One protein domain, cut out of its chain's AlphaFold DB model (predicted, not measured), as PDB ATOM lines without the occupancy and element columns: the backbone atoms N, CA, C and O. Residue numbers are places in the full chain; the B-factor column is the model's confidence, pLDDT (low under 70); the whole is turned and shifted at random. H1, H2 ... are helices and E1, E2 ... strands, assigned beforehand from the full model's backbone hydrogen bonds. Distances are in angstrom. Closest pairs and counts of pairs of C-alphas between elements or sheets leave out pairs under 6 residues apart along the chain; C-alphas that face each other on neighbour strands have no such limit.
ATOM      1  N   PHE A  42     148.921 128.874 141.947       98.38
ATOM      2  CA  PHE A  42     149.715 128.959 143.180       98.38
ATOM      3  C   PHE A  42     151.101 128.304 143.049       98.38
ATOM      4  O   PHE A  42     152.052 128.756 143.683       98.38
ATOM      5  N   ILE A  43     151.242 127.278 142.203       98.50
ATOM      6  CA  ILE A  43     152.507 126.560 141.993       98.50
ATOM      7  C   ILE A  43     153.594 127.479 141.408       98.50
ATOM      8  O   ILE A  43     154.658 127.590 142.020       98.50
ATOM      9  N   PRO A  44     153.376 128.201 140.288       98.62
ATOM     10  CA  PRO A  44     154.408 129.071 139.736       98.62
ATOM     11  C   PRO A  44     154.737 130.277 140.632       98.62
ATOM     12  O   PRO A  44     155.868 130.758 140.578       98.62
ATOM     13  N   ILE A  45     153.827 130.721 141.515       98.69
ATOM     14  CA  ILE A  45     154.150 131.710 142.565       98.69
ATOM     15  C   ILE A  45     155.250 131.152 143.477       98.69
ATOM     16  O   ILE A  45     156.262 131.814 143.713       98.69
ATOM     17  N   GLY A  46     155.084 129.911 143.941       98.75
ATOM     18  CA  GLY A  46     156.084 129.229 144.757       98.75
ATOM     19  C   GLY A  46     157.408 129.004 144.028       98.75
ATOM     20  O   GLY A  46     158.468 129.239 144.606       98.75
ATOM     21  N   ILE A  47     157.358 128.614 142.749       98.75
ATOM     22  CA  ILE A  47     158.565 128.438 141.925       98.75
ATOM     23  C   ILE A  47     159.336 129.755 141.839       98.75
ATOM     24  O   ILE A  47     160.538 129.778 142.096       98.75
ATOM     25  N   ARG A  48     158.652 130.868 141.547       98.75
ATOM     26  CA  ARG A  48     159.279 132.193 141.472       98.75
ATOM     27  C   ARG A  48     159.952 132.587 142.786       98.75
ATOM     28  O   ARG A  48     161.088 133.051 142.762       98.75
ATOM     29  N   ILE A  49     159.276 132.369 143.915       98.88
ATOM     30  CA  ILE A  49     159.828 132.631 145.253       98.88
ATOM     31  C   ILE A  49     161.077 131.778 145.502       98.88
ATOM     32  O   ILE A  49     162.105 132.293 145.939       98.88
ATOM     33  N   GLY A  50     161.024 130.479 145.200       98.38
ATOM     34  CA  GLY A  50     162.161 129.585 145.405       98.38
ATOM     35  C   GLY A  50     163.358 129.896 144.500       98.38
ATOM     36  O   GLY A  50     164.500 129.789 144.946       98.38
ATOM     37  N   LEU A  51     163.118 130.321 143.255       97.94
ATOM     38  CA  LEU A  51     164.172 130.759 142.334       97.94
ATOM     39  C   LEU A  51     164.837 132.058 142.808       97.94
ATOM     40  O   LEU A  51     166.065 132.129 142.831       97.94
ATOM     41  N   ASP A  52     164.051 133.046 143.249       98.56
ATOM     42  CA  ASP A  52     164.585 134.286 143.830       98.56
ATOM     43  C   ASP A  52     165.401 133.993 145.104       98.56
ATOM     44  O   ASP A  52     166.531 134.468 145.246       98.56
ATOM     45  N   ALA A  53     164.916 133.102 145.976       98.38
ATOM     46  CA  ALA A  53     165.656 132.678 147.164       98.38
ATOM     47  C   ALA A  53     166.986 131.991 146.833       98.38
ATOM     48  O   ALA A  53     167.988 132.246 147.508       98.38
ATOM     49  N   LYS A  54     167.024 131.148 145.794       97.06
ATOM     50  CA  LYS A  54     168.264 130.504 145.340       97.06
ATOM     51  C   LYS A  54     169.296 131.516 144.875       97.06
ATOM     52  O   LYS A  54     170.454 131.396 145.275       97.06
ATOM     53  N   GLU A  55     168.881 132.511 144.096       96.69
ATOM     54  CA  GLU A  55     169.798 133.547 143.620       96.69
ATOM     55  C   GLU A  55     170.350 134.389 144.775       96.69
ATOM     56  O   GLU A  55     171.536 134.705 144.792       96.69
ATOM     57  N   ARG A  56     169.529 134.716 145.779       97.69
ATOM     58  CA  ARG A  56     169.981 135.535 146.915       97.69
ATOM     59  C   ARG A  56     170.885 134.786 147.888       97.69
ATOM     60  O   ARG A  56     171.846 135.360 148.385       97.69
ATOM     61  N   ILE A  57     170.545 133.539 148.207       97.06
ATOM     62  CA  ILE A  57     171.179 132.789 149.304       97.06
ATOM     63  C   ILE A  57     172.375 131.966 148.811       97.06
ATOM     64  O   ILE A  57     173.317 131.753 149.574       97.06
ATOM     65  N   LYS A  58     172.338 131.477 147.561       94.12
ATOM     66  CA  LYS A  58     173.405 130.662 146.943       94.12
ATOM     67  C   LYS A  58     173.871 129.499 147.830       94.12
ATOM     68  O   LYS A  58     175.060 129.213 147.927       94.12
ATOM     69  N   ALA A  59     172.929 128.841 148.511       94.00
ATOM     70  CA  ALA A  59     173.246 127.685 149.336       94.00
ATOM     71  C   ALA A  59     173.637 126.477 148.471       94.00
ATOM     72  O   ALA A  59     173.130 126.286 147.365       94.00
ATOM     73  N   GLU A  60     174.495 125.632 149.033       90.56
ATOM     74  CA  GLU A  60     174.866 124.333 148.474       90.56
ATOM     75  C   GLU A  60     173.644 123.408 148.298       90.56
ATOM     76  O   GLU A  60     172.601 123.621 148.933       90.56
ATOM     77  N   PRO A  61     173.745 122.331 147.495       85.38
ATOM     78  CA  PRO A  61     172.692 121.325 147.394       85.38
ATOM     79  C   PRO A  61     172.226 120.836 148.774       85.38
ATOM     80  O   PRO A  61     173.035 120.493 149.633       85.38
ATOM     81  N   ARG A  62     170.901 120.787 148.991       86.69
ATOM     82  CA  ARG A  62     170.257 120.465 150.290       86.69
ATOM     83  C   ARG A  62     170.552 121.463 151.426       86.69
ATOM     84  O   ARG A  62     170.226 121.193 152.586       86.69
ATOM     85  N   GLY A  63     171.144 122.608 151.099       94.81
ATOM     86  CA  GLY A  63     171.492 123.680 152.025       94.81
ATOM     87  C   GLY A  63     170.341 124.629 152.357       94.81
ATOM     88  O   GLY A  63     170.520 125.496 153.205       94.81
ATOM     89  N   PHE A  64     169.169 124.470 151.740       97.88
ATOM     90  CA  PHE A  64     167.985 125.276 152.035       97.88
ATOM     91  C   PHE A  64     167.166 124.684 153.185       97.88
ATOM     92  O   PHE A  64     166.974 123.470 153.258       97.88
ATOM     93  N   ALA A  65     166.672 125.550 154.066       98.06
ATOM     94  CA  ALA A  65     165.562 125.278 154.974       98.06
ATOM     95  C   ALA A  65     164.419 126.238 154.652       98.06
ATOM     96  O   ALA A  65     164.644 127.437 154.482       98.06
ATOM     97  N   VAL A  66     163.206 125.708 154.569       98.62
ATOM     98  CA  VAL A  66     161.992 126.431 154.212       98.62
ATOM     99  C   VAL A  66     160.945 126.182 155.288       98.62
ATOM    100  O   VAL A  66     160.603 125.037 155.578       98.62
ATOM    101  N   THR A  67     160.396 127.259 155.833       98.62
ATOM    102  CA  THR A  67     159.201 127.216 156.677       98.62
ATOM    103  C   THR A  67     158.093 127.990 155.984       98.62
ATOM    104  O   THR A  67     158.271 129.154 155.625       98.62
ATOM    105  N   TYR A  68     156.956 127.337 155.776       98.75
ATOM    106  CA  TYR A  68     155.791 127.906 155.115       98.75
ATOM    107  C   TYR A  68     154.657 128.101 156.119       98.75
ATOM    108  O   TYR A  68     154.223 127.145 156.756       98.75
ATOM    109  N   TYR A  69     154.131 129.315 156.206       98.62
ATOM    110  CA  TYR A  69     152.967 129.658 157.013       98.62
ATOM    111  C   TYR A  69     151.788 129.915 156.084       98.62
ATOM    112  O   TYR A  69     151.845 130.762 155.186       98.62
ATOM    113  N   THR A  70     150.706 129.178 156.306       98.19
ATOM    114  CA  THR A  70     149.496 129.284 155.483       98.19
ATOM    115  C   THR A  70     148.657 130.469 155.952       98.19
ATOM    116  O   THR A  70     148.386 130.580 157.148       98.19
ATOM    117  N   GLY A  71     148.223 131.334 155.034       97.81
ATOM    118  CA  GLY A  71     147.255 132.392 155.327       97.81
ATOM    119  C   GLY A  71     145.885 131.848 155.718       97.81
ATOM    120  O   GLY A  71     145.506 130.746 155.324       97.81
ATOM    121  N   GLU A  72     145.116 132.622 156.477       95.56
ATOM    122  CA  GLU A  72     143.784 132.202 156.940       95.56
ATOM    123  C   GLU A  72     142.800 131.981 155.785       95.56
ATOM    124  O   GLU A  72     142.021 131.033 155.808       95.56
ATOM    125  N   LYS A  73     142.873 132.828 154.751       94.56
ATOM    126  CA  LYS A  73     142.017 132.753 153.556       94.56
ATOM    127  C   LYS A  73     142.585 131.849 152.457       94.56
ATOM    128  O   LYS A  73     141.961 131.703 151.406       94.56
ATOM    129  N   ALA A  74     143.777 131.282 152.650       93.69
ATOM    130  CA  ALA A  74     144.404 130.447 151.636       93.69
ATOM    131  C   ALA A  74     143.644 129.114 151.500       93.69
ATOM    132  O   ALA A  74     143.457 128.426 152.504       93.69
ATOM    133  N   PRO A  75     143.247 128.697 150.283       89.31
ATOM    134  CA  PRO A  75     142.496 127.453 150.098       89.31
ATOM    135  C   PRO A  75     143.349 126.199 150.350       89.31
ATOM    136  O   PRO A  75     142.836 125.166 150.766       89.31
ATOM    137  N   CYS A  76     144.654 126.284 150.084       88.56
ATOM    138  CA  CYS A  76     145.641 125.222 150.265       88.56
ATOM    139  C   CYS A  76     147.052 125.828 150.359       88.56
ATOM    140  O   CYS A  76     147.282 126.923 149.833       88.56
ATOM    141  N   PRO A  77     148.039 125.114 150.930       93.81
ATOM    142  CA  PRO A  77     149.444 125.521 150.914       93.81
ATOM    143  C   PRO A  77     150.139 125.232 149.567       93.81
ATOM    144  O   PRO A  77     151.322 124.921 149.537       93.81
ATOM    145  N   CYS A  78     149.438 125.348 148.435       97.88
ATOM    146  CA  CYS A  78     149.954 124.949 147.120       97.88
ATOM    147  C   CYS A  78     151.194 125.763 146.669       97.88
ATOM    148  O   CYS A  78     152.003 125.286 145.881       97.88
ATOM    149  N   ILE A  79     151.402 126.976 147.203       98.62
ATOM    150  CA  ILE A  79     152.644 127.746 146.987       98.62
ATOM    151  C   ILE A  79     153.863 126.985 147.542       98.62
ATOM    152  O   ILE A  79     154.938 127.037 146.943       98.62
ATOM    153  N   ALA A  80     153.714 126.250 148.649       98.62
ATOM    154  CA  ALA A  80     154.807 125.498 149.264       98.62
ATOM    155  C   ALA A  80     155.394 124.445 148.312       98.62
ATOM    156  O   ALA A  80     156.611 124.275 148.278       98.62
ATOM    157  N   ASP A  81     154.561 123.812 147.483       98.50
ATOM    158  CA  ASP A  81     155.018 122.825 146.501       98.50
ATOM    159  C   ASP A  81     155.870 123.472 145.406       98.50
ATOM    160  O   ASP A  81     156.907 122.938 145.019       98.50
ATOM    161  N   GLY A  82     155.509 124.673 144.951       98.50
ATOM    162  CA  GLY A  82     156.359 125.429 144.032       98.50
ATOM    163  C   GLY A  82     157.721 125.773 144.644       98.50
ATOM    164  O   GLY A  82     158.757 125.609 143.994       98.50
ATOM    165  N   VAL A  83     157.737 126.196 145.914       98.56
ATOM    166  CA  VAL A  83     158.985 126.498 146.639       98.56
ATOM    167  C   VAL A  83     159.828 125.234 146.816       98.56
ATOM    168  O   VAL A  83     161.042 125.280 146.603       98.56
ATOM    169  N   MET A  84     159.202 124.102 147.153       98.00
ATOM    170  CA  MET A  84     159.848 122.789 147.250       98.00
ATOM    171  C   MET A  84     160.578 122.435 145.960       98.00
ATOM    172  O   MET A  84     161.766 122.109 145.982       98.00
ATOM    173  N   LEU A  85     159.874 122.522 144.831       97.12
ATOM    174  CA  LEU A  85     160.411 122.162 143.524       97.12
ATOM    175  C   LEU A  85     161.596 123.053 143.137       97.12
ATOM    176  O   LEU A  85     162.625 122.547 142.693       97.12
ATOM    177  N   ALA A  86     161.490 124.362 143.367       97.38
ATOM    178  CA  ALA A  86     162.549 125.303 143.017       97.38
ATOM    179  C   ALA A  86     163.790 125.182 143.918       97.38
ATOM    180  O   ALA A  86     164.915 125.244 143.415       97.38
ATOM    181  N   THR A  87     163.605 125.001 145.230       97.00
ATOM    182  CA  THR A  87     164.695 124.981 146.232       97.00
ATOM    183  C   THR A  87     165.272 123.595 146.506       97.00
ATOM    184  O   THR A  87     166.319 123.481 147.144       97.00
ATOM    185  N   ASN A  88     164.585 122.542 146.058       95.31
ATOM    186  CA  ASN A  88     164.815 121.153 146.451       95.31
ATOM    187  C   ASN A  88     164.700 120.897 147.969       95.31
ATOM    188  O   ASN A  88     165.105 119.831 148.428       95.31
ATOM    189  N   ALA A  89     164.154 121.836 148.750       96.88
ATOM    190  CA  ALA A  89     163.795 121.601 150.143       96.88
ATOM    191  C   ALA A  89     162.502 120.786 150.203       96.88
ATOM    192  O   ALA A  89     161.542 121.135 149.532       96.88
ATOM    193  N   SER A  90     162.452 119.711 150.989       96.81
ATOM    194  CA  SER A  90     161.329 118.766 150.968       96.81
ATOM    195  C   SER A  90     160.956 118.267 152.366       96.81
ATOM    196  O   SER A  90     161.818 118.237 153.254       96.81
ATOM    197  N   PRO A  91     159.703 117.813 152.573       96.94
ATOM    198  CA  PRO A  91     159.288 117.228 153.846       96.94
ATOM    199  C   PRO A  91     160.097 115.978 154.205       96.94
ATOM    200  O   PRO A  91     160.531 115.829 155.342       96.94
ATOM    201  N   GLY A  92     160.386 115.113 153.225       96.56
ATOM    202  CA  GLY A  92     161.165 113.888 153.446       96.56
ATOM    203  C   GLY A  92     162.611 114.138 153.889       96.56
ATOM    204  O   GLY A  92     163.199 113.308 154.574       96.56
ATOM    205  N   GLN A  93     163.184 115.293 153.543       95.38
ATOM    206  CA  GLN A  93     164.499 115.722 154.027       95.38
ATOM    207  C   GLN A  93     164.430 116.514 155.343       95.38
ATOM    208  O   GLN A  93     165.476 116.901 155.868       95.38
ATOM    209  N   GLY A  94     163.226 116.813 155.844       96.06
ATOM    210  CA  GLY A  94     163.010 117.719 156.973       96.06
ATOM    211  C   GLY A  94     163.436 119.163 156.689       96.06
ATOM    212  O   GLY A  94     163.680 119.926 157.619       96.06
ATOM    213  N   THR A  95     163.588 119.534 155.415       96.94
ATOM    214  CA  THR A  95     164.057 120.863 154.994       96.94
ATOM    215  C   THR A  95     162.932 121.770 154.526       96.94
ATOM    216  O   THR A  95     163.152 122.969 154.421       96.94
ATOM    217  N   LEU A  96     161.738 121.232 154.286       98.19
ATOM    218  CA  LEU A  96     160.506 121.997 154.133       98.19
ATOM    219  C   LEU A  96     159.547 121.628 155.258       98.19
ATOM    220  O   LEU A  96     159.201 120.457 155.411       98.19
ATOM    221  N   LEU A  97     159.088 122.635 155.991       98.19
ATOM    222  CA  LEU A  97     158.094 122.496 157.045       98.19
ATOM    223  C   LEU A  97     156.895 123.390 156.736       98.19
ATOM    224  O   LEU A  97     157.057 124.575 156.439       98.19
ATOM    225  N   ILE A  98     155.691 122.834 156.849       98.19
ATOM    226  CA  ILE A  98     154.469 123.630 156.944       98.19
ATOM    227  C   ILE A  98     154.264 123.933 158.424       98.19
ATOM    228  O   ILE A  98     154.118 123.010 159.226       98.19
ATOM    229  N   ALA A  99     154.310 125.209 158.789       97.62
ATOM    230  CA  ALA A  99     154.113 125.635 160.161       97.62
ATOM    231  C   ALA A  99     152.673 125.332 160.616       97.62
ATOM    232  O   ALA A  99     151.734 125.517 159.829       97.62
ATOM    233  N   PRO A 100     152.479 124.875 161.866       96.06
ATOM    234  CA  PRO A 100     151.144 124.758 162.439       96.06
ATOM    235  C   PRO A 100     150.505 126.139 162.652       96.06
ATOM    236  O   PRO A 100     149.283 126.270 162.560       96.06
ATOM    237  N   GLU A 101     151.314 127.174 162.892       96.19
ATOM    238  CA  GLU A 101     150.857 128.556 162.979       96.19
ATOM    239  C   GLU A 101     150.455 129.116 161.607       96.19
ATOM    240  O   GLU A 101     151.026 128.795 160.558       96.19
ATOM    241  N   LYS A 102     149.469 130.015 161.619       96.88
ATOM    242  CA  LYS A 102     149.043 130.748 160.427       96.88
ATOM    243  C   LYS A 102     149.967 131.925 160.137       96.88
ATOM    244  O   LYS A 102     150.630 132.459 161.025       96.88
ATOM    245  N   ALA A 103     149.984 132.341 158.875       97.75
ATOM    246  CA  ALA A 103     150.541 133.638 158.517       97.75
ATOM    247  C   ALA A 103     149.728 134.766 159.187       97.75
ATOM    248  O   ALA A 103     148.531 134.582 159.425       97.75
ATOM    249  N   PRO A 104     150.343 135.933 159.467       97.38
ATOM    250  CA  PRO A 104     149.625 137.111 159.946       97.38
ATOM    251  C   PRO A 104     148.412 137.473 159.078       97.38
ATOM    252  O   PRO A 104     148.398 137.222 157.871       97.38
ATOM    253  N   ALA A 105     147.411 138.106 159.694       97.38
ATOM    254  CA  ALA A 105     146.217 138.577 158.999       97.38
ATOM    255  C   ALA A 105     146.570 139.481 157.802       97.38
ATOM    256  O   ALA A 105     147.526 140.256 157.855       97.38
ATOM    257  N   GLY A 106     145.791 139.376 156.722       97.62
ATOM    258  CA  GLY A 106     146.042 140.091 155.462       97.62
ATOM    259  C   GLY A 106     147.083 139.431 154.550       97.62
ATOM    260  O   GLY A 106     147.370 139.937 153.468       97.62
ATOM    261  N   LEU A 107     147.658 138.290 154.949       98.38
ATOM    262  CA  LEU A 107     148.605 137.544 154.121       98.38
ATOM    263  C   LEU A 107     148.017 136.205 153.678       98.38
ATOM    264  O   LEU A 107     147.471 135.435 154.468       98.38
ATOM    265  N   LEU A 108     148.189 135.905 152.393       98.06
ATOM    266  CA  LEU A 108     147.905 134.607 151.792       98.06
ATOM    267  C   LEU A 108     148.959 133.565 152.187       98.06
ATOM    268  O   LEU A 108     148.641 132.388 152.361       98.06
ATOM    269  N   ALA A 109     150.216 133.992 152.310       98.56
ATOM    270  CA  ALA A 109     151.325 133.131 152.693       98.56
ATOM    271  C   ALA A 109     152.495 133.936 153.260       98.56
ATOM    272  O   ALA A 109     152.778 135.051 152.807       98.56
ATOM    273  N   VAL A 110     153.226 133.317 154.187       98.75
ATOM    274  CA  VAL A 110     154.587 133.725 154.553       98.75
ATOM    275  C   VAL A 110     155.519 132.548 154.324       98.75
ATOM    276  O   VAL A 110     155.235 131.434 154.752       98.75
ATOM    277  N   ILE A 111     156.641 132.792 153.656       98.75
ATOM    278  CA  ILE A 111     157.651 131.777 153.379       98.75
ATOM    279  C   ILE A 111     158.976 132.292 153.915       98.75
ATOM    280  O   ILE A 111     159.446 133.348 153.505       98.75
ATOM    281  N   VAL A 112     159.588 131.561 154.835       98.75
ATOM    282  CA  VAL A 112     160.932 131.860 155.328       98.75
ATOM    283  C   VAL A 112     161.885 130.857 154.707       98.75
ATOM    284  O   VAL A 112     161.739 129.658 154.929       98.75
ATOM    285  N   VAL A 113     162.853 131.341 153.931       98.75
ATOM    286  CA  VAL A 113     163.880 130.509 153.292       98.75
ATOM    287  C   VAL A 113     165.240 130.889 153.850       98.75
ATOM    288  O   VAL A 113     165.609 132.063 153.818       98.75
ATOM    289  N   ARG A 114     165.994 129.908 154.347       98.31
ATOM    290  CA  ARG A 114     167.315 130.103 154.958       98.31
ATOM    291  C   ARG A 114     168.368 129.175 154.381       98.31
ATOM    292  O   ARG A 114     168.067 128.054 153.973       98.31
ATOM    293  N   ASN A 115     169.619 129.614 154.459       97.88
ATOM    294  CA  ASN A 115     170.770 128.729 154.431       97.88
ATOM    295  C   ASN A 115     170.857 127.979 155.770       97.88
ATOM    296  O   ASN A 115     170.963 128.593 156.830       97.88
ATOM    297  N   ARG A 116     170.850 126.647 155.741       94.94
ATOM    298  CA  ARG A 116     170.919 125.798 156.942       94.94
ATOM    299  C   ARG A 116     172.206 125.964 157.738       94.94
ATOM    300  O   ARG A 116     172.198 125.740 158.941       94.94
ATOM    301  N   LYS A 117     173.308 126.292 157.064       94.75
ATOM    302  CA  LYS A 117     174.630 126.400 157.682       94.75
ATOM    303  C   LYS A 117     174.823 127.752 158.358       94.75
ATOM    304  O   LYS A 117     175.395 127.796 159.439       94.75
ATOM    305  N   THR A 118     174.383 128.835 157.717       94.94
ATOM    306  CA  THR A 118     174.617 130.202 158.217       94.94
ATOM    307  C   THR A 118     173.420 130.783 158.968       94.94
ATOM    308  O   THR A 118     173.587 131.721 159.734       94.94
ATOM    309  N   GLY A 119     172.210 130.253 158.760       95.00
ATOM    310  CA  GLY A 119     170.964 130.794 159.318       95.00
ATOM    311  C   GLY A 119     170.448 132.051 158.603       95.00
ATOM    312  O   GLY A 119     169.292 132.440 158.802       95.00
ATOM    313  N   GLU A 120     171.264 132.657 157.738       96.12
ATOM    314  CA  GLU A 120     170.880 133.790 156.898       96.12
ATOM    315  C   GLU A 120     169.760 133.391 155.943       96.12
ATOM    316  O   GLU A 120     169.716 132.269 155.427       96.12
ATOM    317  N   GLY A 121     168.838 134.310 155.695       97.69
ATOM    318  CA  GLY A 121     167.703 134.019 154.847       97.69
ATOM    319  C   GLY A 121     166.791 135.202 154.623       97.69
ATOM    320  O   GLY A 121     167.013 136.302 155.131       97.69
ATOM    321  N   PHE A 122     165.729 134.935 153.877       98.75
ATOM    322  CA  PHE A 122     164.733 135.919 153.491       98.75
ATOM    323  C   PHE A 122     163.335 135.432 153.854       98.75
ATOM    324  O   PHE A 122     163.028 134.238 153.792       98.75
ATOM    325  N   ARG A 123     162.493 136.383 154.244       98.75
ATOM    326  CA  ARG A 123     161.057 136.218 154.415       98.75
ATOM    327  C   ARG A 123     160.361 136.776 153.180       98.75
ATOM    328  O   ARG A 123     160.581 137.930 152.824       98.75
ATOM    329  N   TYR A 124     159.499 135.960 152.596       98.88
ATOM    330  CA  TYR A 124     158.626 136.292 151.483       98.88
ATOM    331  C   TYR A 124     157.197 136.385 151.990       98.88
ATOM    332  O   TYR A 124     156.757 135.509 152.738       98.88
ATOM    333  N   THR A 125     156.469 137.419 151.586       98.81
ATOM    334  CA  THR A 125     155.067 137.603 151.974       98.81
ATOM    335  C   THR A 125     154.209 137.826 150.743       98.81
ATOM    336  O   THR A 125     154.539 138.659 149.902       98.81
ATOM    337  N   VAL A 126     153.107 137.086 150.641       98.69
ATOM    338  CA  VAL A 126     152.095 137.249 149.589       98.69
ATOM    339  C   VAL A 126     150.839 137.802 150.249       98.69
ATOM    340  O   VAL A 126     150.297 137.147 151.139       98.69
ATOM    341  N   ALA A 127     150.389 138.991 149.849       98.44
ATOM    342  CA  ALA A 127     149.165 139.601 150.376       98.44
ATOM    343  C   ALA A 127     147.916 138.807 149.954       98.44
ATOM    344  O   ALA A 127     147.881 138.229 148.864       98.44
ATOM    345  N   ASP A 128     146.886 138.771 150.802       97.62
ATOM    346  CA  ASP A 128     145.623 138.091 150.479       97.62
ATOM    347  C   ASP A 128     144.793 138.808 149.402       97.62
ATOM    348  O   ASP A 128     144.012 138.152 148.711       97.62
ATOM    349  N   ASP A 129     145.066 140.088 149.143       97.75
ATOM    350  CA  ASP A 129     144.541 140.851 148.001       97.75
ATOM    351  C   ASP A 129     144.870 140.223 146.634       97.75
ATOM    352  O   ASP A 129     144.166 140.458 145.650       97.75
ATOM    353  N   TRP A 130     145.900 139.371 146.549       98.12
ATOM    354  CA  TRP A 130     146.194 138.615 145.328       98.12
ATOM    355  C   TRP A 130     145.226 137.456 145.085       98.12
ATOM    356  O   TRP A 130     145.105 136.994 143.947       98.12
ATOM    357  N   LEU A 131     144.520 136.975 146.112       97.69
ATOM    358  CA  LEU A 131     143.701 135.767 146.028       97.69
ATOM    359  C   LEU A 131     142.639 135.827 144.912       97.69
ATOM    360  O   LEU A 131     142.589 134.877 144.125       97.69
ATOM    361  N   PRO A 132     141.844 136.908 144.745       97.88
ATOM    362  CA  PRO A 132     140.886 137.002 143.643       97.88
ATOM    363  C   PRO A 132     141.559 136.888 142.273       97.88
ATOM    364  O   PRO A 132     141.054 136.189 141.393       97.88
ATOM    365  N   LYS A 133     142.731 137.515 142.106       98.19
ATOM    366  CA  LYS A 133     143.464 137.493 140.838       98.19
ATOM    367  C   LYS A 133     144.034 136.111 140.529       98.19
ATOM    368  O   LYS A 133     143.946 135.646 139.395       98.19
ATOM    369  N   VAL A 134     144.564 135.420 141.535       97.69
ATOM    370  CA  VAL A 134     145.096 134.058 141.379       97.69
ATOM    371  C   VAL A 134     143.975 133.051 141.090       97.69
ATOM    372  O   VAL A 134     144.151 132.142 140.277       97.69
ATOM    373  N   ILE A 135     142.794 133.225 141.695       97.19
ATOM    374  CA  ILE A 135     141.600 132.432 141.362       97.19
ATOM    375  C   ILE A 135     141.160 132.698 139.917       97.19
ATOM    376  O   ILE A 135     140.868 131.752 139.185       97.19
ATOM    377  N   GLU A 136     141.155 133.960 139.481       98.25
ATOM    378  CA  GLU A 136     140.858 134.320 138.092       98.25
ATOM    379  C   GLU A 136     141.826 133.629 137.118       98.25
ATOM    380  O   GLU A 136     141.370 133.036 136.140       98.25
ATOM    381  N   TRP A 137     143.131 133.614 137.414       98.38
ATOM    382  CA  TRP A 137     144.126 132.897 136.607       98.38
ATOM    383  C   TRP A 137     143.826 131.401 136.499       98.38
ATOM    384  O   TRP A 137     143.889 130.841 135.408       98.38
ATOM    385  N   ASN A 138     143.446 130.745 137.598       96.44
ATOM    386  CA  ASN A 138     143.063 129.330 137.559       96.44
ATOM    387  C   ASN A 138     141.836 129.064 136.679       96.44
ATOM    388  O   ASN A 138     141.739 127.994 136.081       96.44
ATOM    389  N   ARG A 139     140.904 130.018 136.599       97.25
ATOM    390  CA  ARG A 139     139.693 129.888 135.781       97.25
ATOM    391  C   ARG A 139     139.944 130.190 134.304       97.25
ATOM    392  O   ARG A 139     139.345 129.543 133.455       97.25
ATOM    393  N   ALA A 140     140.747 131.211 134.015       98.19
ATOM    394  CA  ALA A 140     140.820 131.823 132.690       98.19
ATOM    395  C   ALA A 140     142.047 131.416 131.868       98.19
ATOM    396  O   ALA A 140     141.984 131.492 130.648       98.19
ATOM    397  N   LEU A 141     143.143 131.024 132.522       98.56
ATOM    398  CA  LEU A 141     144.428 130.788 131.868       98.56
ATOM    399  C   LEU A 141     144.749 129.297 131.791       98.56
ATOM    400  O   LEU A 141     144.379 128.534 132.695       98.56
ATOM    401  N   ASP A 142     145.487 128.897 130.763       98.50
ATOM    402  CA  ASP A 142     146.107 127.575 130.676       98.50
ATOM    403  C   ASP A 142     147.372 127.467 131.573       98.50
ATOM    404  O   ASP A 142     147.794 128.451 132.190       98.50
ATOM    405  N   PRO A 143     147.994 126.281 131.727       98.50
ATOM    406  CA  PRO A 143     149.187 126.128 132.563       98.50
ATOM    407  C   PRO A 143     150.380 127.027 132.193       98.50
ATOM    408  O   PRO A 143     151.071 127.503 133.098       98.50
ATOM    409  N   ALA A 144     150.628 127.267 130.904       98.44
ATOM    410  CA  ALA A 144     151.740 128.098 130.446       98.44
ATOM    411  C   ALA A 144     151.463 129.576 130.725       98.44
ATOM    412  O   ALA A 144     152.317 130.285 131.259       98.44
ATOM    413  N   GLU A 145     150.238 130.021 130.470       98.62
ATOM    414  CA  GLU A 145     149.790 131.375 130.773       98.62
ATOM    415  C   GLU A 145     149.781 131.657 132.283       98.62
ATOM    416  O   GLU A 145     150.179 132.743 132.708       98.62
ATOM    417  N   ARG A 146     149.396 130.682 133.124       98.62
ATOM    418  CA  ARG A 146     149.497 130.796 134.596       98.62
ATOM    419  C   ARG A 146     150.941 130.958 135.052       98.62
ATOM    420  O   ARG A 146     151.207 131.769 135.941       98.62
ATOM    421  N   PHE A 147     151.854 130.178 134.472       98.62
ATOM    422  CA  PHE A 147     153.282 130.292 134.755       98.62
ATOM    423  C   PHE A 147     153.777 131.699 134.423       98.62
ATOM    424  O   PHE A 147     154.326 132.389 135.285       98.62
ATOM    425  N   ASP A 148     153.504 132.155 133.206       98.56
ATOM    426  CA  ASP A 148     153.903 133.471 132.719       98.56
ATOM    427  C   ASP A 148     153.317 134.612 133.554       98.56
ATOM    428  O   ASP A 148     154.039 135.548 133.913       98.56
ATOM    429  N   ALA A 149     152.032 134.529 133.901       98.62
ATOM    430  CA  ALA A 149     151.356 135.521 134.727       98.62
ATOM    431  C   ALA A 149     152.026 135.648 136.101       98.62
ATOM    432  O   ALA A 149     152.371 136.756 136.519       98.62
ATOM    433  N   ALA A 150     152.290 134.525 136.774       98.31
ATOM    434  CA  ALA A 150     152.972 134.527 138.065       98.31
ATOM    435  C   ALA A 150     154.426 135.027 137.961       98.31
ATOM    436  O   ALA A 150     154.886 135.750 138.848       98.31
ATOM    437  N   MET A 151     155.142 134.708 136.877       98.19
ATOM    438  CA  MET A 151     156.514 135.181 136.651       98.19
ATOM    439  C   MET A 151     156.600 136.691 136.400       98.19
ATOM    440  O   MET A 151     157.537 137.339 136.866       98.19
ATOM    441  N   LYS A 152     155.609 137.265 135.709       98.06
ATOM    442  CA  LYS A 152     155.596 138.679 135.295       98.06
ATOM    443  C   LYS A 152     154.883 139.611 136.283       98.06
ATOM    444  O   LYS A 152     155.076 140.823 136.211       98.06
ATOM    445  N   ALA A 153     154.081 139.079 137.208       98.31
ATOM    446  CA  ALA A 153     153.304 139.878 138.155       98.31
ATOM    447  C   ALA A 153     154.196 140.759 139.052       98.31
ATOM    448  O   ALA A 153     154.988 140.270 139.862       98.31
ATOM    449  N   GLN A 154     154.077 142.077 138.925       97.94
ATOM    450  CA  GLN A 154     154.784 143.022 139.790       97.94
ATOM    451  C   GLN A 154     154.089 143.102 141.152       97.94
ATOM    452  O   GLN A 154     152.866 143.081 141.213       97.94
TER     453      GLN A 154
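This is residues 42 to 154 of the 165 residues of the protein "Thioesterase" of Alphaproteobacteria bacterium (UniProt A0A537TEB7). A twisted sheet of four strands has H1 and H2 side by side over one face, and its other face is bare. Beyond E4, H3 leads away from the sheet and H4 folds back onto residues 44 to 48 of H1. The printed part has 113 residues, with named elements in the order H1 E1 H2 E2 E3 E4 H3 H4, four helices and four strands; the sheet, order E2 E1 E3 E4, is mixed. The class is mixed, helices and strands, in two layers, helices on one face of a sheet; the whole is compact, radius of gyration of the C-alphas 13.6 A, spanning 42 by 29 by 25 A.

Start at H1, residues 42 to 57, which touches H2, residues 78 to 87, closest at the C-alphas of Gly 46 and Gly 82, 3.9 A. Next find E1, residues 64 to 70, and E2, residues 96 to 102: E1, H2 and E2 make a strand-helix-strand unit, parallel neighbour strands with a helix between, with N 97 and O 66 at 2.9 A. E3, residues 107 to 115, is antiparallel to E1, with N 67 and O 112 at 2.9 A, and forms a hairpin with E4, residues 121 to 127, with N 124 and O 111 at 2.8 A. H3, residues 128 to 140, only grazes the sheet with residues 128 to 131. H4, residues 143 to 152, touches H1, closest at the C-alphas of Pro 44 and Phe 147, 5.3 A. In H1 and H4 every O i to N i+4 pair is within hydrogen-bond range; H2 has 5 of 6, H3 7 of 9.

Find C-alpha 42 at (149.715, 128.959, 143.180); from there H1 runs 22.6 A. E3 runs 23.9 A, and H4 ends at C-alpha 152, (155.596, 138.679, 135.295).

The C-alphas farthest apart, of Lys 117 and Ala 140, are 42.4 A apart. The printed part has no cut, no link is long, and no printed residue is under 70 in pLDDT.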